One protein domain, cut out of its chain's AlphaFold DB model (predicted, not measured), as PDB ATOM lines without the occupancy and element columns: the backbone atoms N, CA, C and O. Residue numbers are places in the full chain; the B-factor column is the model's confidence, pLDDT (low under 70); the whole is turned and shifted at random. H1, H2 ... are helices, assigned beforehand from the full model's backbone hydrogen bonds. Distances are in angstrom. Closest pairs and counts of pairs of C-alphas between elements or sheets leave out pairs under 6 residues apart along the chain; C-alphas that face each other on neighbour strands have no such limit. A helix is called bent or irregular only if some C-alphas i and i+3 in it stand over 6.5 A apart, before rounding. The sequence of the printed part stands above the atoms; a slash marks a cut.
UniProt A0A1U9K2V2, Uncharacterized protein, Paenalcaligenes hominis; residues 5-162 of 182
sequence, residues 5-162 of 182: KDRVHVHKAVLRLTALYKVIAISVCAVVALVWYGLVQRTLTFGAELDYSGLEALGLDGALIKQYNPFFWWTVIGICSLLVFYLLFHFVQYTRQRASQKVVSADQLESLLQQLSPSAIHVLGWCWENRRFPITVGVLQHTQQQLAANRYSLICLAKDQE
ATOM      1  N   LYS A   5      13.901  -5.499  32.605       60.94
ATOM      2  CA  LYS A   5      14.548  -5.676  33.915       60.94
ATOM      3  C   LYS A   5      15.942  -6.312  33.810       60.94
ATOM      4  O   LYS A   5      16.866  -5.827  34.458       60.94
ATOM      5  N   ASP A   6      16.139  -7.293  32.931       55.53
ATOM      6  CA  ASP A   6      17.431  -7.978  32.755       55.53
ATOM      7  C   ASP A   6      18.516  -7.020  32.263       55.53
ATOM      8  O   ASP A   6      19.657  -7.047  32.727       55.53
ATOM      9  N   ARG A   7      18.138  -6.104  31.364       61.94
ATOM     10  CA  ARG A   7      19.039  -5.068  30.847       61.94
ATOM     11  C   ARG A   7      19.523  -4.157  31.973       61.94
ATOM     12  O   ARG A   7      20.696  -3.800  31.997       61.94
ATOM     13  N   VAL A   8      18.648  -3.825  32.924       61.69
ATOM     14  CA  VAL A   8      18.969  -2.967  34.074       61.69
ATOM     15  C   VAL A   8      19.876  -3.683  35.080       61.69
ATOM     16  O   VAL A   8      20.820  -3.068  35.577       61.69
ATOM     17  N   HIS A   9      19.645  -4.969  35.359       62.19
ATOM     18  CA  HIS A   9      20.480  -5.745  36.288       62.19
ATOM     19  C   HIS A   9      21.900  -5.958  35.749       62.19
ATOM     20  O   HIS A   9      22.872  -5.685  36.456       62.19
ATOM     21  N   VAL A  10      22.035  -6.317  34.467       58.69
ATOM     22  CA  VAL A  10      23.343  -6.419  33.801       58.69
ATOM     23  C   VAL A  10      24.043  -5.061  33.763       58.69
ATOM     24  O   VAL A  10      25.230  -4.970  34.068       58.69
ATOM     25  N   HIS A  11      23.310  -3.984  33.469       60.06
ATOM     26  CA  HIS A  11      23.868  -2.634  33.456       60.06
ATOM     27  C   HIS A  11      24.390  -2.202  34.833       60.06
ATOM     28  O   HIS A  11      25.485  -1.653  34.919       60.06
ATOM     29  N   LYS A  12      23.655  -2.490  35.917       59.53
ATOM     30  CA  LYS A  12      24.088  -2.205  37.296       59.53
ATOM     31  C   LYS A  12      25.325  -3.008  37.696       59.53
ATOM     32  O   LYS A  12      26.227  -2.445  38.312       59.53
ATOM     33  N   ALA A  13      25.395  -4.287  37.325       59.94
ATOM     34  CA  ALA A  13      26.566  -5.116  37.591       59.94
ATOM     35  C   ALA A  13      27.803  -4.602  36.839       59.94
ATOM     36  O   ALA A  13      28.847  -4.364  37.445       59.94
ATOM     37  N   VAL A  14      27.667  -4.312  35.541       58.66
ATOM     38  CA  VAL A  14      28.753  -3.739  34.731       58.66
ATOM     39  C   VAL A  14      29.168  -2.360  35.255       58.66
ATOM     40  O   VAL A  14      30.365  -2.083  35.352       58.66
ATOM     41  N   LEU A  15      28.218  -1.511  35.662       56.47
ATOM     42  CA  LEU A  15      28.501  -0.221  36.300       56.47
ATOM     43  C   LEU A  15      29.304  -0.393  37.586       56.47
ATOM     44  O   LEU A  15      30.306   0.293  37.750       56.47
ATOM     45  N   ARG A  16      28.919  -1.319  38.469       55.50
ATOM     46  CA  ARG A  16      29.613  -1.546  39.744       55.50
ATOM     47  C   ARG A  16      31.047  -2.037  39.535       55.50
ATOM     48  O   ARG A  16      31.951  -1.551  40.207       55.50
ATOM     49  N   LEU A  17      31.270  -2.934  38.569       56.59
ATOM     50  CA  LEU A  17      32.612  -3.437  38.250       56.59
ATOM     51  C   LEU A  17      33.478  -2.419  37.485       56.59
ATOM     52  O   LEU A  17      34.698  -2.416  37.639       56.59
ATOM     53  N   THR A  18      32.874  -1.526  36.694       55.81
ATOM     54  CA  THR A  18      33.609  -0.531  35.885       55.81
ATOM     55  C   THR A  18      33.750   0.827  36.596       55.81
ATOM     56  O   THR A  18      34.581   1.644  36.198       55.81
ATOM     57  N   ALA A  19      32.984   1.081  37.665       56.19
ATOM     58  CA  ALA A  19      32.985   2.345  38.409       56.19
ATOM     59  C   ALA A  19      34.365   2.691  38.976       56.19
ATOM     60  O   ALA A  19      34.814   3.823  38.823       56.19
ATOM     61  N   LEU A  20      35.072   1.711  39.549       54.19
ATOM     62  CA  LEU A  20      36.406   1.924  40.116       54.19
ATOM     63  C   LEU A  20      37.407   2.415  39.057       54.19
ATOM     64  O   LEU A  20      38.151   3.363  39.286       54.19
ATOM     65  N   TYR A  21      37.370   1.828  37.859       60.22
ATOM     66  CA  TYR A  21      38.239   2.221  36.748       60.22
ATOM     67  C   TYR A  21      37.862   3.579  36.158       60.22
ATOM     68  O   TYR A  21      38.745   4.348  35.787       60.22
ATOM     69  N   LYS A  22      36.564   3.911  36.110       63.31
ATOM     70  CA  LYS A  22      36.112   5.249  35.705       63.31
ATOM     71  C   LYS A  22      36.586   6.326  36.677       63.31
ATOM     72  O   LYS A  22      37.038   7.367  36.217       63.31
ATOM     73  N   VAL A  23      36.516   6.078  37.985       67.25
ATOM     74  CA  VAL A  23      36.981   7.033  39.003       67.25
ATOM     75  C   VAL A  23      38.486   7.263  38.884       67.25
ATOM     76  O   VAL A  23      38.909   8.413  38.883       67.25
ATOM     77  N   ILE A  24      39.278   6.202  38.698       66.31
ATOM     78  CA  ILE A  24      40.730   6.317  38.483       66.31
ATOM     79  C   ILE A  24      41.041   7.072  37.183       66.31
ATOM     80  O   ILE A  24      41.924   7.921  37.152       66.31
ATOM     81  N   ALA A  25      40.314   6.802  36.096       68.56
ATOM     82  CA  ALA A  25      40.515   7.529  34.845       68.56
ATOM     83  C   ALA A  25      40.187   9.023  35.001       68.56
ATOM     84  O   ALA A  25      40.968   9.867  34.576       68.56
ATOM     85  N   ILE A  26      39.069   9.356  35.657       73.88
ATOM     86  CA  ILE A  26      38.674  10.745  35.933       73.88
ATOM     87  C   ILE A  26      39.704  11.434  36.834       73.88
ATOM     88  O   ILE A  26      40.068  12.575  36.559       73.88
ATOM     89  N   SER A  27      40.197  10.757  37.875       72.38
ATOM     90  CA  SER A  27      41.188  11.340  38.782       72.38
ATOM     91  C   SER A  27      42.511  11.616  38.073       72.38
ATOM     92  O   SER A  27      43.054  12.706  38.219       72.38
ATOM     93  N   VAL A  28      42.994  10.692  37.238       75.38
ATOM     94  CA  VAL A  28      44.199  10.907  36.426       75.38
ATOM     95  C   VAL A  28      43.992  12.062  35.446       75.38
ATOM     96  O   VAL A  28      44.848  12.939  35.368       75.38
ATOM     97  N   CYS A  29      42.846  12.131  34.761       76.56
ATOM     98  CA  CYS A  29      42.523  13.265  33.892       76.56
ATOM     99  C   CYS A  29      42.534  14.599  34.657       76.56
ATOM    100  O   CYS A  29      43.075  15.581  34.154       76.56
ATOM    101  N   ALA A  30      41.979  14.637  35.871       77.62
ATOM    102  CA  ALA A  30      41.971  15.833  36.709       77.62
ATOM    103  C   ALA A  30      43.388  16.244  37.139       77.62
ATOM    104  O   ALA A  30      43.746  17.413  37.024       77.62
ATOM    105  N   VAL A  31      44.222  15.290  37.567       79.06
ATOM    106  CA  VAL A  31      45.628  15.547  37.924       79.06
ATOM    107  C   VAL A  31      46.400  16.093  36.725       79.06
ATOM    108  O   VAL A  31      47.105  17.089  36.851       79.06
ATOM    109  N   VAL A  32      46.231  15.490  35.548       79.88
ATOM    110  CA  VAL A  32      46.894  15.953  34.325       79.88
ATOM    111  C   VAL A  32      46.435  17.361  33.942       79.88
ATOM    112  O   VAL A  32      47.270  18.184  33.584       79.88
ATOM    113  N   ALA A  33      45.144  17.675  34.075       77.88
ATOM    114  CA  ALA A  33      44.631  19.022  33.831       77.88
ATOM    115  C   ALA A  33      45.225  20.062  34.801       77.88
ATOM    116  O   ALA A  33      45.558  21.167  34.378       77.88
ATOM    117  N   LEU A  34      45.411  19.707  36.077       81.94
ATOM    118  CA  LEU A  34      46.052  20.580  37.068       81.94
ATOM    119  C   LEU A  34      47.531  20.821  36.746       81.94
ATOM    120  O   LEU A  34      47.988  21.964  36.782       81.94
ATOM    121  N   VAL A  35      48.271  19.767  36.388       79.31
ATOM    122  CA  VAL A  35      49.674  19.883  35.955       79.31
ATOM    123  C   VAL A  35      49.770  20.744  34.699       79.31
ATOM    124  O   VAL A  35      50.625  21.625  34.624       79.31
ATOM    125  N   TRP A  36      48.867  20.536  33.741       81.56
ATOM    126  CA  TRP A  36      48.793  21.314  32.510       81.56
ATOM    127  C   TRP A  36      48.545  22.797  32.783       81.56
ATOM    128  O   TRP A  36      49.272  23.652  32.282       81.56
ATOM    129  N   TYR A  37      47.571  23.102  33.640       80.31
ATOM    130  CA  TYR A  37      47.277  24.467  34.058       80.31
ATOM    131  C   TYR A  37      48.495  25.137  34.708       80.31
ATOM    132  O   TYR A  37      48.841  26.262  34.350       80.31
ATOM    133  N   GLY A  38      49.194  24.427  35.599       80.94
ATOM    134  CA  GLY A  38      50.435  24.915  36.204       80.94
ATOM    135  C   GLY A  38      51.537  25.177  35.175       80.94
ATOM    136  O   GLY A  38      52.226  26.192  35.258       80.94
ATOM    137  N   LEU A  39      51.673  24.302  34.172       76.88
ATOM    138  CA  LEU A  39      52.635  24.471  33.086       76.88
ATOM    139  C   LEU A  39      52.326  25.725  32.265       76.88
ATOM    140  O   LEU A  39      53.230  26.514  32.012       76.88
ATOM    141  N   VAL A  40      51.059  25.939  31.896       80.62
ATOM    142  CA  VAL A  40      50.615  27.126  31.149       80.62
ATOM    143  C   VAL A  40      50.916  28.399  31.933       80.62
ATOM    144  O   VAL A  40      51.538  29.305  31.388       80.62
ATOM    145  N   GLN A  41      50.551  28.450  33.218       79.38
ATOM    146  CA  GLN A  41      50.829  29.610  34.072       79.38
ATOM    147  C   GLN A  41      52.331  29.904  34.143       79.38
ATOM    148  O   GLN A  41      52.746  31.029  33.886       79.38
ATOM    149  N   ARG A  42      53.153  28.878  34.396       79.00
ATOM    150  CA  ARG A  42      54.613  29.024  34.500       79.00
ATOM    151  C   ARG A  42      55.261  29.446  33.179       79.00
ATOM    152  O   ARG A  42      56.219  30.206  33.180       79.00
ATOM    153  N   THR A  43      54.735  28.956  32.062       76.75
ATOM    154  CA  THR A  43      55.198  29.280  30.707       76.75
ATOM    155  C   THR A  43      54.883  30.737  30.357       76.75
ATOM    156  O   THR A  43      55.739  31.444  29.834       76.75
ATOM    157  N   LEU A  44      53.683  31.213  30.706       73.12
ATOM    158  CA  LEU A  44      53.273  32.601  30.484       73.12
ATOM    159  C   LEU A  44      54.060  33.586  31.356       73.12
ATOM    160  O   LEU A  44      54.482  34.624  30.853       73.12
ATOM    161  N   THR A  45      54.301  33.262  32.633       73.75
ATOM    162  CA  THR A  45      55.111  34.119  33.517       73.75
ATOM    163  C   THR A  45      56.575  34.144  33.085       73.75
ATOM    164  O   THR A  45      57.166  35.214  33.013       73.75
ATOM    165  N   PHE A  46      57.143  32.996  32.704       70.62
ATOM    166  CA  PHE A  46      58.519  32.928  32.206       70.62
ATOM    167  C   PHE A  46      58.695  33.696  30.887       70.62
ATOM    168  O   PHE A  46      59.687  34.392  30.699       70.62
ATOM    169  N   GLY A  47      57.707  33.626  29.989       66.25
ATOM    170  CA  GLY A  47      57.695  34.422  28.762       66.25
ATOM    171  C   GLY A  47      57.598  35.931  28.997       66.25
ATOM    172  O   GLY A  47      58.111  36.702  28.187       66.25
ATOM    173  N   ALA A  48      56.972  36.349  30.099       66.44
ATOM    174  CA  ALA A  48      56.850  37.751  30.488       66.44
ATOM    175  C   ALA A  48      58.098  38.299  31.209       66.44
ATOM    176  O   ALA A  48      58.374  39.490  31.103       66.44
ATOM    177  N   GLU A  49      58.845  37.449  31.921       65.31
ATOM    178  CA  GLU A  49      60.019  37.828  32.727       65.31
ATOM    179  C   GLU A  49      61.355  37.805  31.961       65.31
ATOM    180  O   GLU A  49      62.367  38.268  32.484       65.31
ATOM    181  N   LEU A  50      61.390  37.282  30.731       65.19
ATOM    182  CA  LEU A  50      62.603  37.281  29.909       65.19
ATOM    183  C   LEU A  50      62.998  38.712  29.510       65.19
ATOM    184  O   LEU A  50      62.318  39.369  28.720       65.19
ATOM    185  N   ASP A  51      64.128  39.179  30.040       61.81
ATOM    186  CA  ASP A  51      64.733  40.451  29.658       61.81
ATOM    187  C   ASP A  51      65.515  40.283  28.343       61.81
ATOM    188  O   ASP A  51      66.571  39.647  28.284       61.81
ATOM    189  N   TYR A  52      64.964  40.824  27.256       63.31
ATOM    190  CA  TYR A  52      65.521  40.719  25.901       63.31
ATOM    191  C   TYR A  52      66.692  41.681  25.641       63.31
ATOM    192  O   TYR A  52      67.247  41.679  24.541       63.31
ATOM    193  N   SER A  53      67.111  42.452  26.651       59.94
ATOM    194  CA  SER A  53      68.213  43.422  26.572       59.94
ATOM    195  C   SER A  53      69.541  42.809  26.086       59.94
ATOM    196  O   SER A  53      70.343  43.480  25.443       59.94
ATOM    197  N   GLY A  54      69.774  41.509  26.318       59.12
ATOM    198  CA  GLY A  54      70.966  40.803  25.823       59.12
ATOM    199  C   GLY A  54      71.002  40.569  24.303       59.12
ATOM    200  O   GLY A  54      72.081  40.372  23.750       59.12
ATOM    201  N   LEU A  55      69.852  40.598  23.616       58.22
ATOM    202  CA  LEU A  55      69.767  40.430  22.156       58.22
ATOM    203  C   LEU A  55      69.861  41.761  21.395       58.22
ATOM    204  O   LEU A  55      70.332  41.760  20.258       58.22
ATOM    205  N   GLU A  56      69.506  42.886  22.025       57.16
ATOM    206  CA  GLU A  56      69.759  44.227  21.471       57.16
ATOM    207  C   GLU A  56      71.264  44.474  21.277       57.16
ATOM    208  O   GLU A  56      71.678  45.077  20.287       57.16
ATOM    209  N   ALA A  57      72.103  43.912  22.156       60.62
ATOM    210  CA  ALA A  57      73.560  43.947  22.027       60.62
ATOM    211  C   ALA A  57      74.099  43.188  20.793       60.62
ATOM    212  O   ALA A  57      75.226  43.437  20.368       60.62
ATOM    213  N   LEU A  58      73.308  42.283  20.199       61.22
ATOM    214  CA  LEU A  58      73.634  41.559  18.963       61.22
ATOM    215  C   LEU A  58      73.098  42.244  17.689       61.22
ATOM    216  O   LEU A  58      73.255  41.696  16.597       61.22
ATOM    217  N   GLY A  59      72.478  43.425  17.796       59.38
ATOM    218  CA  GLY A  59      71.958  44.182  16.648       59.38
ATOM    219  C   GLY A  59      70.638  43.653  16.073       59.38
ATOM    220  O   GLY A  59      70.204  44.111  15.018       59.38
ATOM    221  N   LEU A  60      69.992  42.698  16.752       62.88
ATOM    222  CA  LEU A  60      68.616  42.304  16.463       62.88
ATOM    223  C   LEU A  60      67.671  43.286  17.156       62.88
ATOM    224  O   LEU A  60      67.772  43.501  18.361       62.88
ATOM    225  N   ASP A  61      66.755  43.865  16.385       62.84
ATOM    226  CA  ASP A  61      65.793  44.855  16.862       62.84
ATOM    227  C   ASP A  61      64.894  44.230  17.949       62.84
ATOM    228  O   ASP A  61      63.994  43.428  17.668       62.84
ATOM    229  N   GLY A  62      65.177  44.545  19.217       60.28
ATOM    230  CA  GLY A  62      64.525  43.941  20.385       60.28
ATOM    231  C   GLY A  62      63.004  44.118  20.377       60.28
ATOM    232  O   GLY A  62      62.270  43.275  20.903       60.28
ATOM    233  N   ALA A  63      62.513  45.158  19.696       61.91
ATOM    234  CA  ALA A  63      61.094  45.437  19.499       61.91
ATOM    235  C   ALA A  63      60.362  44.344  18.693       61.91
ATOM    236  O   ALA A  63      59.243  43.967  19.052       61.91
ATOM    237  N   LEU A  64      60.994  43.777  17.655       61.09
ATOM    238  CA  LEU A  64      60.398  42.717  16.827       61.09
ATOM    239  C   LEU A  64      60.281  41.394  17.594       61.09
ATOM    240  O   LEU A  64      59.285  40.679  17.480       61.09
ATOM    241  N   ILE A  65      61.274  41.088  18.430       63.31
ATOM    242  CA  ILE A  65      61.287  39.877  19.259       63.31
ATOM    243  C   ILE A  65      60.217  39.964  20.351       63.31
ATOM    244  O   ILE A  65      59.483  39.001  20.575       63.31
ATOM    245  N   LYS A  66      60.056  41.137  20.976       63.97
ATOM    246  CA  LYS A  66      59.006  41.381  21.977       63.97
ATOM    247  C   LYS A  66      57.598  41.215  21.393       63.97
ATOM    248  O   LYS A  66      56.712  40.716  22.082       63.97
ATOM    249  N   GLN A  67      57.407  41.576  20.122       65.94
ATOM    250  CA  GLN A  67      56.133  41.417  19.417       65.94
ATOM    251  C   GLN A  67      55.833  39.957  19.027       65.94
ATOM    252  O   GLN A  67      54.671  39.555  19.030       65.94
ATOM    253  N   TYR A  68      56.860  39.150  18.731       66.00
ATOM    254  CA  TYR A  68      56.708  37.735  18.353       66.00
ATOM    255  C   TYR A  68      56.703  36.747  19.532       66.00
ATOM    256  O   TYR A  68      56.178  35.638  19.397       66.00
ATOM    257  N   ASN A  69      57.229  37.154  20.691       67.12
ATOM    258  CA  ASN A  69      57.271  36.381  21.937       67.12
ATOM    259  C   ASN A  69      55.936  35.660  22.277       67.12
ATOM    260  O   ASN A  69      55.963  34.451  22.530       67.12
ATOM    261  N   PRO A  70      54.748  36.299  22.179       73.31
ATOM    262  CA  PRO A  70      53.481  35.639  22.497       73.31
ATOM    263  C   PRO A  70      53.196  34.414  21.615       73.31
ATOM    264  O   PRO A  70      52.736  33.389  22.116       73.31
ATOM    265  N   PHE A  71      53.486  34.483  20.310       75.94
ATOM    266  CA  PHE A  71      53.178  33.399  19.369       75.94
ATOM    267  C   PHE A  71      54.053  32.162  19.595       75.94
ATOM    268  O   PHE A  71      53.577  31.033  19.443       75.94
ATOM    269  N   PHE A  72      55.310  32.360  20.001       75.94
ATOM    270  CA  PHE A  72      56.210  31.260  20.346       75.94
ATOM    271  C   PHE A  72      55.673  30.463  21.542       75.94
ATOM    272  O   PHE A  72      55.515  29.244  21.452       75.94
ATOM    273  N   TRP A  73      55.285  31.139  22.627       76.06
ATOM    274  CA  TRP A  73      54.722  30.464  23.801       76.06
ATOM    275  C   TRP A  73      53.357  29.840  23.535       76.06
ATOM    276  O   TRP A  73      53.105  28.728  23.993       76.06
ATOM    277  N   TRP A  74      52.503  30.479  22.730       78.00
ATOM    278  CA  TRP A  74      51.256  29.860  22.272       78.00
ATOM    279  C   TRP A  74      51.498  28.580  21.464       78.00
ATOM    280  O   TRP A  74      50.753  27.613  21.621       78.00
ATOM    281  N   THR A  75      52.563  28.531  20.659       79.44
ATOM    282  CA  THR A  75      52.958  27.321  19.920       79.44
ATOM    283  C   THR A  75      53.381  26.208  20.876       79.44
ATOM    284  O   THR A  75      52.908  25.080  20.752       79.44
ATOM    285  N   VAL A  76      54.205  26.523  21.881       79.00
ATOM    286  CA  VAL A  76      54.610  25.567  22.928       79.00
ATOM    287  C   VAL A  76      53.392  25.050  23.701       79.00
ATOM    288  O   VAL A  76      53.242  23.841  23.883       79.00
ATOM    289  N   ILE A  77      52.474  25.942  24.088       81.81
ATOM    290  CA  ILE A  77      51.208  25.589  24.748       81.81
ATOM    291  C   ILE A  77      50.372  24.666  23.852       81.81
ATOM    292  O   ILE A  77      49.837  23.665  24.330       81.81
ATOM    293  N   GLY A  78      50.277  24.962  22.555       81.50
ATOM    294  CA  GLY A  78      49.548  24.141  21.589       81.50
ATOM    295  C   GLY A  78      50.132  22.733  21.459       81.50
ATOM    296  O   GLY A  78      49.402  21.749  21.581       81.50
ATOM    297  N   ILE A  79      51.451  22.624  21.284       84.12
ATOM    298  CA  ILE A  79      52.148  21.336  21.156       84.12
ATOM    299  C   ILE A  79      51.997  20.509  22.432       84.12
ATOM    300  O   ILE A  79      51.633  19.333  22.370       84.12
ATOM    301  N   CYS A  80      52.233  21.102  23.602       80.62
ATOM    302  CA  CYS A  80      52.107  20.355  24.843       80.62
ATOM    303  C   CYS A  80      50.638  20.013  25.176       80.62
ATOM    304  O   CYS A  80      50.398  18.925  25.696       80.62
ATOM    305  N   SER A  81      49.650  20.839  24.794       81.56
ATOM    306  CA  SER A  81      48.224  20.469  24.882       81.56
ATOM    307  C   SER A  81      47.935  19.214  24.066       81.56
ATOM    308  O   SER A  81      47.270  18.293  24.540       81.56
ATOM    309  N   LEU A  82      48.454  19.169  22.835       85.94
ATOM    310  CA  LEU A  82      48.270  18.039  21.932       85.94
ATOM    311  C   LEU A  82      48.912  16.770  22.501       85.94
ATOM    312  O   LEU A  82      48.289  15.709  22.495       85.94
ATOM    313  N   LEU A  83      50.124  16.891  23.052       85.50
ATOM    314  CA  LEU A  83      50.823  15.797  23.724       85.50
ATOM    315  C   LEU A  83      50.007  15.261  24.908       85.50
ATOM    316  O   LEU A  83      49.790  14.056  25.021       85.50
ATOM    317  N   VAL A  84      49.517  16.153  25.772       80.44
ATOM    318  CA  VAL A  84      48.681  15.795  26.923       80.44
ATOM    319  C   VAL A  84      47.415  15.078  26.472       80.44
ATOM    320  O   VAL A  84      47.087  14.020  27.009       80.44
ATOM    321  N   PHE A  85      46.726  15.614  25.466       79.94
ATOM    322  CA  PHE A  85      45.509  15.015  24.929       79.94
ATOM    323  C   PHE A  85      45.771  13.617  24.358       79.94
ATOM    324  O   PHE A  85      45.020  12.680  24.637       79.94
ATOM    325  N   TYR A  86      46.869  13.456  23.620       84.19
ATOM    326  CA  TYR A  86      47.292  12.175  23.068       84.19
ATOM    327  C   TYR A  86      47.570  11.140  24.168       84.19
ATOM    328  O   TYR A  86      47.052  10.022  24.117       84.19
ATOM    329  N   LEU A  87      48.326  11.524  25.203       81.38
ATOM    330  CA  LEU A  87      48.611  10.660  26.350       81.38
ATOM    331  C   LEU A  87      47.335  10.281  27.106       81.38
ATOM    332  O   LEU A  87      47.159   9.110  27.446       81.38
ATOM    333  N   LEU A  88      46.417  11.230  27.319       78.69
ATOM    334  CA  LEU A  88      45.117  10.971  27.940       78.69
ATOM    335  C   LEU A  88      44.318   9.947  27.137       78.69
ATOM    336  O   LEU A  88      43.796   8.984  27.697       78.69
ATOM    337  N   PHE A  89      44.227  10.147  25.822       78.69
ATOM    338  CA  PHE A  89      43.481   9.262  24.940       78.69
ATOM    339  C   PHE A  89      44.040   7.839  24.999       78.69
ATOM    340  O   PHE A  89      43.294   6.885  25.228       78.69
ATOM    341  N   HIS A  90      45.362   7.697  24.883       79.38
ATOM    342  CA  HIS A  90      46.018   6.397  24.946       79.38
ATOM    343  C   HIS A  90      45.866   5.741  26.328       79.38
ATOM    344  O   HIS A  90      45.566   4.551  26.424       79.38
ATOM    345  N   PHE A  91      45.986   6.513  27.410       74.88
ATOM    346  CA  PHE A  91      45.779   6.030  28.774       74.88
ATOM    347  C   PHE A  91      44.344   5.542  29.005       74.88
ATOM    348  O   PHE A  91      44.131   4.471  29.577       74.88
ATOM    349  N   VAL A  92      43.340   6.280  28.529       75.12
ATOM    350  CA  VAL A  92      41.928   5.879  28.626       75.12
ATOM    351  C   VAL A  92      41.675   4.587  27.848       75.12
ATOM    352  O   VAL A  92      40.981   3.699  28.344       75.12
ATOM    353  N   GLN A  93      42.253   4.438  26.657       78.06
ATOM    354  CA  GLN A  93      42.116   3.203  25.880       78.06
ATOM    355  C   GLN A  93      42.795   2.019  26.575       78.06
ATOM    356  O   GLN A  93      42.178   0.967  26.751       78.06
ATOM    357  N   TYR A  94      44.020   2.213  27.061       74.88
ATOM    358  CA  TYR A  94      44.770   1.189  27.780       74.88
ATOM    359  C   TYR A  94      44.066   0.752  29.073       74.88
ATOM    360  O   TYR A  94      43.934  -0.439  29.348       74.88
ATOM    361  N   THR A  95      43.549   1.699  29.861       70.38
ATOM    362  CA  THR A  95      42.809   1.395  31.097       70.38
ATOM    363  C   THR A  95      41.507   0.650  30.818       70.38
ATOM    364  O   THR A  95      41.201  -0.306  31.532       70.38
ATOM    365  N   ARG A  96      40.769   1.012  29.760       72.12
ATOM    366  CA  ARG A  96      39.575   0.271  29.317       72.12
ATOM    367  C   ARG A  96      39.916  -1.162  28.915       72.12
ATOM    368  O   ARG A  96      39.236  -2.087  29.355       72.12
ATOM    369  N   GLN A  97      40.977  -1.348  28.132       76.75
ATOM    370  CA  GLN A  97      41.431  -2.669  27.698       76.75
ATOM    371  C   GLN A  97      41.909  -3.524  28.878       76.75
ATOM    372  O   GLN A  97      41.600  -4.708  28.969       76.75
ATOM    373  N   ARG A  98      42.612  -2.926  29.840       73.31
ATOM    374  CA  ARG A  98      43.061  -3.634  31.043       73.31
ATOM    375  C   ARG A  98      41.899  -3.998  31.969       73.31
ATOM    376  O   ARG A  98      41.898  -5.078  32.553       73.31
ATOM    377  N   ALA A  99      40.895  -3.130  32.085       69.38
ATOM    378  CA  ALA A  99      39.686  -3.418  32.851       69.38
ATOM    379  C   ALA A  99      38.881  -4.572  32.233       69.38
ATOM    380  O   ALA A  99      38.372  -5.413  32.972       69.38
ATOM    381  N   SER A 100      38.801  -4.657  30.898       70.31
ATOM    382  CA  SER A 100      38.081  -5.740  30.215       70.31
ATOM    383  C   SER A 100      38.776  -7.102  30.337       70.31
ATOM    384  O   SER A 100      38.102  -8.128  30.315       70.31
ATOM    385  N   GLN A 101      40.095  -7.135  30.543       79.19
ATOM    386  CA  GLN A 101      40.861  -8.370  30.765       79.19
ATOM    387  C   GLN A 101      40.740  -8.933  32.187       79.19
ATOM    388  O   GLN A 101      41.153 -10.065  32.434       79.19
ATOM    389  N   LYS A 102      40.180  -8.176  33.140       77.81
ATOM    390  CA  LYS A 102      40.061  -8.638  34.525       77.81
ATOM    391  C   LYS A 102      39.137  -9.851  34.613       77.81
ATOM    392  O   LYS A 102      37.992  -9.800  34.164       77.81
ATOM    393  N   VAL A 103      39.638 -10.916  35.232       82.25
ATOM    394  CA  VAL A 103      38.877 -12.137  35.511       82.25
ATOM    395  C   VAL A 103      37.847 -11.867  36.609       82.25
ATOM    396  O   VAL A 103      38.145 -11.208  37.608       82.25
ATOM    397  N   VAL A 104      36.627 -12.359  36.407       78.69
ATOM    398  CA  VAL A 104      35.538 -12.289  37.386       78.69
ATOM    399  C   VAL A 104      35.698 -13.462  38.354       78.69
ATOM    400  O   VAL A 104      35.863 -14.598  37.916       78.69
ATOM    401  N   SER A 105      35.684 -13.202  39.666       78.44
ATOM    402  CA  SER A 105      35.772 -14.275  40.663       78.44
ATOM    403  C   SER A 105      34.495 -15.118  40.689       78.44
ATOM    404  O   SER A 105      33.421 -14.640  40.318       78.44
ATOM    405  N   ALA A 106      34.609 -16.366  41.152       76.94
ATOM    406  CA  ALA A 106      33.494 -17.309  41.202       76.94
ATOM    407  C   ALA A 106      32.295 -16.752  41.993       76.94
ATOM    408  O   ALA A 106      31.187 -16.756  41.472       76.94
ATOM    409  N   ASP A 107      32.527 -16.147  43.162       74.12
ATOM    410  CA  ASP A 107      31.457 -15.580  44.003       74.12
ATOM    411  C   ASP A 107      30.714 -14.415  43.319       74.12
ATOM    412  O   ASP A 107      29.495 -14.245  43.428       74.12
ATOM    413  N   GLN A 108      31.452 -13.581  42.575       72.69
ATOM    414  CA  GLN A 108      30.869 -12.471  41.816       72.69
ATOM    415  C   GLN A 108      30.072 -12.988  40.619       72.69
ATOM    416  O   GLN A 108      29.032 -12.428  40.281       72.69
ATOM    417  N   LEU A 109      30.540 -14.063  39.982       77.50
ATOM    418  CA  LEU A 109      29.819 -14.714  38.899       77.50
ATOM    419  C   LEU A 109      28.550 -15.403  39.412       77.50
ATOM    420  O   LEU A 109      27.501 -15.263  38.795       77.50
ATOM    421  N   GLU A 110      28.613 -16.100  40.542       77.19
ATOM    422  CA  GLU A 110      27.469 -16.797  41.129       77.19
ATOM    423  C   GLU A 110      26.361 -15.817  41.529       77.19
ATOM    424  O   GLU A 110      25.210 -15.964  41.114       77.19
ATOM    425  N   SER A 111      26.721 -14.749  42.245       76.00
ATOM    426  CA  SER A 111      25.775 -13.689  42.613       76.00
ATOM    427  C   SER A 111      25.176 -12.969  41.398       76.00
ATOM    428  O   SER A 111      24.015 -12.556  41.439       76.00
ATOM    429  N   LEU A 112      25.931 -12.847  40.300       75.31
ATOM    430  CA  LEU A 112      25.431 -12.327  39.027       75.31
ATOM    431  C   LEU A 112      24.431 -13.300  38.383       75.31
ATOM    432  O   LEU A 112      23.358 -12.874  37.957       75.31
ATOM    433  N   LEU A 113      24.764 -14.593  38.317       80.31
ATOM    434  CA  LEU A 113      23.927 -15.634  37.710       80.31
ATOM    435  C   LEU A 113      22.580 -15.779  38.422       80.31
ATOM    436  O   LEU A 113      21.566 -15.945  37.752       80.31
ATOM    437  N   GLN A 114      22.543 -15.626  39.748       78.94
ATOM    438  CA  GLN A 114      21.297 -15.639  40.527       78.94
ATOM    439  C   GLN A 114      20.342 -14.482  40.180       78.94
ATOM    440  O   GLN A 114      19.138 -14.584  40.400       78.94
ATOM    441  N   GLN A 115      20.861 -13.378  39.636       71.94
ATOM    442  CA  GLN A 115      20.078 -12.189  39.273       71.94
ATOM    443  C   GLN A 115      19.765 -12.112  37.772       71.94
ATOM    444  O   GLN A 115      19.030 -11.223  37.337       71.94
ATOM    445  N   LEU A 116      20.346 -13.004  36.970       72.38
ATOM    446  CA  LEU A 116      20.195 -13.040  35.520       72.38
ATOM    447  C   LEU A 116      19.000 -13.911  35.125       72.38
ATOM    448  O   LEU A 116      18.820 -15.016  35.631       72.38
ATOM    449  N   SER A 117      18.212 -13.456  34.149       75.38
ATOM    450  CA  SER A 117      17.196 -14.320  33.549       75.38
ATOM    451  C   SER A 117      17.829 -15.474  32.762       75.38
ATOM    452  O   SER A 117      18.940 -15.336  32.235       75.38
ATOM    453  N   PRO A 118      17.099 -16.590  32.565       77.56
ATOM    454  CA  PRO A 118      17.578 -17.714  31.760       77.56
ATOM    455  C   PRO A 118      18.019 -17.301  30.348       77.56
ATOM    456  O   PRO A 118      19.019 -17.793  29.828       77.56
ATOM    457  N   SER A 119      17.320 -16.340  29.730       71.56
ATOM    458  CA  SER A 119      17.690 -15.811  28.411       71.56
ATOM    459  C   SER A 119      19.036 -15.082  28.431       71.56
ATOM    460  O   SER A 119      19.815 -15.204  27.487       71.56
ATOM    461  N   ALA A 120      19.335 -14.349  29.504       71.50
ATOM    462  CA  ALA A 120      20.597 -13.637  29.649       71.50
ATOM    463  C   ALA A 120      21.776 -14.583  29.926       71.50
ATOM    464  O   ALA A 120      22.853 -14.386  29.366       71.50
ATOM    465  N   ILE A 121      21.550 -15.659  30.686       82.06
ATOM    466  CA  ILE A 121      22.532 -16.737  30.888       82.06
ATOM    467  C   ILE A 121      22.869 -17.417  29.552       82.06
ATOM    468  O   ILE A 121      24.037 -17.671  29.261       82.06
ATOM    469  N   HIS A 122      21.871 -17.647  28.693       81.56
ATOM    470  CA  HIS A 122      22.092 -18.201  27.356       81.56
ATOM    471  C   HIS A 122      22.968 -17.304  26.472       81.56
ATOM    472  O   HIS A 122      23.857 -17.807  25.786       81.56
ATOM    473  N   VAL A 123      22.743 -15.987  26.492       81.56
ATOM    474  CA  VAL A 123      23.580 -15.041  25.735       81.56
ATOM    475  C   VAL A 123      24.982 -14.954  26.336       81.56
ATOM    476  O   VAL A 123      25.943 -14.918  25.579       81.56
ATOM    477  N   LEU A 124      25.121 -14.994  27.665       83.56
ATOM    478  CA  LEU A 124      26.426 -15.033  28.332       83.56
ATOM    479  C   LEU A 124      27.234 -16.265  27.909       83.56
ATOM    480  O   LEU A 124      28.395 -16.142  27.528       83.56
ATOM    481  N   GLY A 125      26.604 -17.442  27.922       85.62
ATOM    482  CA  GLY A 125      27.225 -18.682  27.459       85.62
ATOM    483  C   GLY A 125      27.590 -18.650  25.974       85.62
ATOM    484  O   GLY A 125      28.586 -19.249  25.589       85.62
ATOM    485  N   TRP A 126      26.821 -17.929  25.152       84.69
ATOM    486  CA  TRP A 126      27.136 -17.715  23.738       84.69
ATOM    487  C   TRP A 126      28.305 -16.738  23.536       84.69
ATOM    488  O   TRP A 126      29.185 -16.993  22.723       84.69
ATOM    489  N   CYS A 127      28.352 -15.639  24.295       84.69
ATOM    490  CA  CYS A 127      29.462 -14.684  24.268       84.69
ATOM    491  C   CYS A 127      30.765 -15.270  24.835       84.69
ATOM    492  O   CYS A 127      31.845 -14.763  24.534       84.69
ATOM    493  N   TRP A 128      30.676 -16.317  25.655       86.25
ATOM    494  CA  TRP A 128      31.819 -17.070  26.154       86.25
ATOM    495  C   TRP A 128      32.244 -18.154  25.151       86.25
ATOM    496  O   TRP A 128      32.062 -19.352  25.358       86.25
ATOM    497  N   GLU A 129      32.812 -17.699  24.036       75.69
ATOM    498  CA  GLU A 129      33.154 -18.534  22.880       75.69
ATOM    499  C   GLU A 129      34.253 -19.568  23.190       75.69
ATOM    500  O   GLU A 129      34.171 -20.721  22.769       75.69
ATOM    501  N   ASN A 130      35.257 -19.193  23.992       78.94
ATOM    502  CA  ASN A 130      36.360 -20.075  24.366       78.94
ATOM    503  C   ASN A 130      36.359 -20.392  25.866       78.94
ATOM    504  O   ASN A 130      36.872 -19.631  26.688       78.94
ATOM    505  N   ARG A 131      35.849 -21.579  26.209       80.81
ATOM    506  CA  ARG A 131      35.756 -22.071  27.594       80.81
ATOM    507  C   ARG A 131      37.102 -22.398  28.245       80.81
ATOM    508  O   ARG A 131      37.137 -22.680  29.438       80.81
ATOM    509  N   ARG A 132      38.208 -22.368  27.488       77.12
ATOM    510  CA  ARG A 132      39.564 -22.563  28.032       77.12
ATOM    511  C   ARG A 132      40.038 -21.368  28.858       77.12
ATOM    512  O   ARG A 132      40.948 -21.525  29.663       77.12
ATOM    513  N   PHE A 133      39.431 -20.196  28.665       78.38
ATOM    514  CA  PHE A 133      39.746 -18.989  29.422       78.38
ATOM    515  C   PHE A 133      38.613 -18.646  30.394       78.38
ATOM    516  O   PHE A 133      37.438 -18.812  30.046       78.38
ATOM    517  N   PRO A 134      38.939 -18.157  31.601       84.25
ATOM    518  CA  PRO A 134      37.931 -17.767  32.575       84.25
ATOM    519  C   PRO A 134      37.141 -16.542  32.095       84.25
ATOM    520  O   PRO A 134      37.622 -15.740  31.293       84.25
ATOM    521  N   ILE A 135      35.920 -16.381  32.608       82.44
ATOM    522  CA  ILE A 135      35.050 -15.255  32.249       82.44
ATOM    523  C   ILE A 135      35.676 -13.947  32.744       82.44
ATOM    524  O   ILE A 135      35.979 -13.780  33.928       82.44
ATOM    525  N   THR A 136      35.848 -13.000  31.825       85.44
ATOM    526  CA  THR A 136      36.373 -11.665  32.116       85.44
ATOM    527  C   THR A 136      35.273 -10.608  32.095       85.44
ATOM    528  O   THR A 136      34.175 -10.816  31.571       85.44
ATOM    529  N   VAL A 137      35.575  -9.425  32.630       78.88
ATOM    530  CA  VAL A 137      34.683  -8.257  32.558       78.88
ATOM    531  C   VAL A 137      34.353  -7.897  31.103       78.88
ATOM    532  O   VAL A 137      33.234  -7.474  30.820       78.88
ATOM    533  N   GLY A 138      35.275  -8.118  30.162       78.81
ATOM    534  CA  GLY A 138      35.042  -7.919  28.731       78.81
ATOM    535  C   GLY A 138      33.937  -8.817  28.173       78.81
ATOM    536  O   GLY A 138      33.092  -8.339  27.418       78.81
ATOM    537  N   VAL A 139      33.868 -10.080  28.607       83.19
ATOM    538  CA  VAL A 139      32.779 -11.001  28.229       83.19
ATOM    539  C   VAL A 139      31.436 -10.497  28.764       83.19
ATOM    540  O   VAL A 139      30.439 -10.530  28.043       83.19
ATOM    541  N   LEU A 140      31.400  -9.954  29.985       78.81
ATOM    542  CA  LEU A 140      30.187  -9.354  30.557       78.81
ATOM    543  C   LEU A 140      29.744  -8.092  29.797       78.81
ATOM    544  O   LEU A 140      28.560  -7.940  29.493       78.81
ATOM    545  N   GLN A 141      30.684  -7.209  29.446       79.56
ATOM    546  CA  GLN A 141      30.412  -6.013  28.638       79.56
ATOM    547  C   GLN A 141      29.879  -6.385  27.250       79.56
ATOM    548  O   GLN A 141      28.892  -5.809  26.789       79.56
ATOM    549  N   HIS A 142      30.486  -7.385  26.610       80.75
ATOM    550  CA  HIS A 142      30.028  -7.891  25.323       80.75
ATOM    551  C   HIS A 142      28.625  -8.508  25.434       80.75
ATOM    552  O   HIS A 142      27.738  -8.178  24.648       80.75
ATOM    553  N   THR A 143      28.374  -9.309  26.473       80.06
ATOM    554  CA  THR A 143      27.049  -9.888  26.759       80.06
ATOM    555  C   THR A 143      25.981  -8.802  26.902       80.06
ATOM    556  O   THR A 143      24.895  -8.922  26.339       80.06
ATOM    557  N   GLN A 144      26.289  -7.699  27.592       77.75
ATOM    558  CA  GLN A 144      25.378  -6.560  27.718       77.75
ATOM    559  C   GLN A 144      25.030  -5.942  26.354       77.75
ATOM    560  O   GLN A 144      23.855  -5.684  26.080       77.75
ATOM    561  N   GLN A 145      26.030  -5.700  25.501       78.31
ATOM    562  CA  GLN A 145      25.819  -5.146  24.158       78.31
ATOM    563  C   GLN A 145      24.950  -6.076  23.303       78.31
ATOM    564  O   GLN A 145      24.003  -5.625  22.660       78.31
ATOM    565  N   GLN A 146      25.207  -7.384  23.362       81.31
ATOM    566  CA  GLN A 146      24.447  -8.385  22.615       81.31
ATOM    567  C   GLN A 146      23.005  -8.533  23.125       81.31
ATOM    568  O   GLN A 146      22.071  -8.679  22.333       81.31
ATOM    569  N   LEU A 147      22.780  -8.423  24.436       79.38
ATOM    570  CA  LEU A 147      21.430  -8.383  25.003       79.38
ATOM    571  C   LEU A 147      20.649  -7.141  24.556       79.38
ATOM    572  O   LEU A 147      19.445  -7.233  24.290       79.38
ATOM    573  N   ALA A 148      21.317  -5.990  24.437       72.62
ATOM    574  CA  ALA A 148      20.713  -4.775  23.894       72.62
ATOM    575  C   ALA A 148      20.341  -4.943  22.411       72.62
ATOM    576  O   ALA A 148      19.222  -4.592  22.028       72.62
ATOM    577  N   ALA A 149      21.220  -5.579  21.630       79.75
ATOM    578  CA  ALA A 149      21.026  -5.921  20.218       79.75
ATOM    579  C   ALA A 149      20.049  -7.093  19.969       79.75
ATOM    580  O   ALA A 149      19.909  -7.557  18.842       79.75
ATOM    581  N   ASN A 150      19.354  -7.572  21.008       78.88
ATOM    582  CA  ASN A 150      18.346  -8.631  20.923       78.88
ATOM    583  C   ASN A 150      18.894  -9.993  20.448       78.88
ATOM    584  O   ASN A 150      18.162 -10.813  19.905       78.88
ATOM    585  N   ARG A 151      20.180 -10.280  20.702       82.69
ATOM    586  CA  ARG A 151      20.879 -11.491  20.227       82.69
ATOM    587  C   ARG A 151      20.192 -12.808  20.603       82.69
ATOM    588  O   ARG A 151      20.319 -13.785  19.873       82.69
ATOM    589  N   TYR A 152      19.442 -12.840  21.704       79.06
ATOM    590  CA  TYR A 152      18.703 -14.029  22.129       79.06
ATOM    591  C   TYR A 152      17.713 -14.534  21.064       79.06
ATOM    592  O   TYR A 152      17.638 -15.739  20.842       79.06
ATOM    593  N   SER A 153      16.994 -13.645  20.365       80.12
ATOM    594  CA  SER A 153      16.054 -14.072  19.315       80.12
ATOM    595  C   SER A 153      16.775 -14.721  18.134       80.12
ATOM    596  O   SER A 153      16.311 -15.730  17.611       80.12
ATOM    597  N   LEU A 154      17.944 -14.189  17.767       83.00
ATOM    598  CA  LEU A 154      18.792 -14.747  16.714       83.00
ATOM    599  C   LEU A 154      19.344 -16.123  17.099       83.00
ATOM    600  O   LEU A 154      19.408 -17.006  16.252       83.00
ATOM    601  N   ILE A 155      19.704 -16.329  18.371       82.12
ATOM    602  CA  ILE A 155      20.147 -17.639  18.871       82.12
ATOM    603  C   ILE A 155      19.006 -18.661  18.798       82.12
ATOM    604  O   ILE A 155      19.246 -19.798  18.398       82.12
ATOM    605  N   CYS A 156      17.777 -18.281  19.159       82.81
ATOM    606  CA  CYS A 156      16.622 -19.170  19.012       82.81
ATOM    607  C   CYS A 156      16.382 -19.535  17.543       82.81
ATOM    608  O   CYS A 156      16.281 -20.713  17.227       82.81
ATOM    609  N   LEU A 157      16.395 -18.545  16.646       87.25
ATOM    610  CA  LEU A 157      16.218 -18.776  15.213       87.25
ATOM    611  C   LEU A 157      17.285 -19.726  14.647       87.25
ATOM    612  O   LEU A 157      16.959 -20.637  13.894       87.25
ATOM    613  N   ALA A 158      18.548 -19.535  15.031       86.81
ATOM    614  CA  ALA A 158      19.637 -20.405  14.602       86.81
ATOM    615  C   ALA A 158      19.435 -21.854  15.077       86.81
ATOM    616  O   ALA A 158      19.653 -22.784  14.306       86.81
ATOM    617  N   LYS A 159      18.961 -22.054  16.316       85.69
ATOM    618  CA  LYS A 159      18.618 -23.389  16.830       85.69
ATOM    619  C   LYS A 159      17.464 -24.026  16.061       85.69
ATOM    620  O   LYS A 159      17.532 -25.211  15.748       85.69
ATOM    621  N   ASP A 160      16.433 -23.254  15.735       87.50
ATOM    622  CA  ASP A 160      15.296 -23.751  14.954       87.50
ATOM    623  C   ASP A 160      15.750 -24.190  13.549       87.50
ATOM    624  O   ASP A 160      15.342 -25.242  13.054       87.50
ATOM    625  N   GLN A 161      16.650 -23.426  12.923       90.31
ATOM    626  CA  GLN A 161      17.250 -23.765  11.629       90.31
ATOM    627  C   GLN A 161      18.131 -25.019  11.705       90.31
ATOM    628  O   GLN A 161      18.031 -25.894  10.846       90.31
ATOM    629  N   GLU A 162      18.960 -25.148  12.739       89.00
ATOM    630  CA  GLU A 162      19.786 -26.339  12.972       89.00
ATOM    631  C   GLU A 162      18.919 -27.598  13.117       89.00
ATOM    632  O   GLU A 162      19.177 -28.618  12.477       89.00
TER     633      GLU A 162
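This is residues 5 to 162 of the 182 residues of an uncharacterized protein of Paenalcaligenes hominis (UniProt A0A1U9K2V2). Two long helical stretches, H1b and H3, run side by side in opposite ways as a long stalk, with the short H2 at its far end. At the other end sits a small head of H1a, H4, H5 and H6, from which residues 156 to 162 of H7 stick out. The printed part has 158 residues with seven named helices, H1 to H7 in order, and no named strand: all helix. It is extended, with a radius of gyration of the C-alphas of 27.1 A and spans of 88 by 34 by 31 A.

H1, residues 5 to 49, begins at C-alpha 5 (14.548, -5.676, 33.915). By its hydrogen bonds it was assigned as one helix, but it is bent: C-alphas 17 and 20 are 6.8 A apart. Its arms are H1a, residues 5 to 17, and H1b, residues 20 to 49, 43.6 A long. H2 is residues 53 to 56. H3, residues 62 to 100, 57.1 A long, is irregular: C-alphas 67 and 70 are 7.1 A apart. H4 is residues 106 to 113, H5 118 to 127, H6 137 to 148, and H7 151 to 162, ending at C-alpha 162 (19.786, -26.339, 12.972).

H1a touches H6, C-alphas of Val 10 and Gln 144 closest at 6.4 A. H1b touches H3 at a shallow tilt of 10 degrees, opposite ways, C-alphas of Ala 25 and Val 92 closest at 6.6 A. H3 touches H6 with residues 99 to 100 alone, about perpendicular at 85 degrees, C-alphas of Ser 100 and Gly 138 closest at 4.0 A. H4 touches no helix. H5 touches H6, C-alphas of Leu 124 and Thr 143 closest at 5.4 A. In H3, 33 of 35 O i to N i+4 pairs are within hydrogen-bond range.

The C-alphas farthest apart, Ala 57 and Asp 160, are 89.6 A apart. The printed part has no cut and no long link. The pLDDT is under 70 at residues 5 to 25, 47 to 69 and 99.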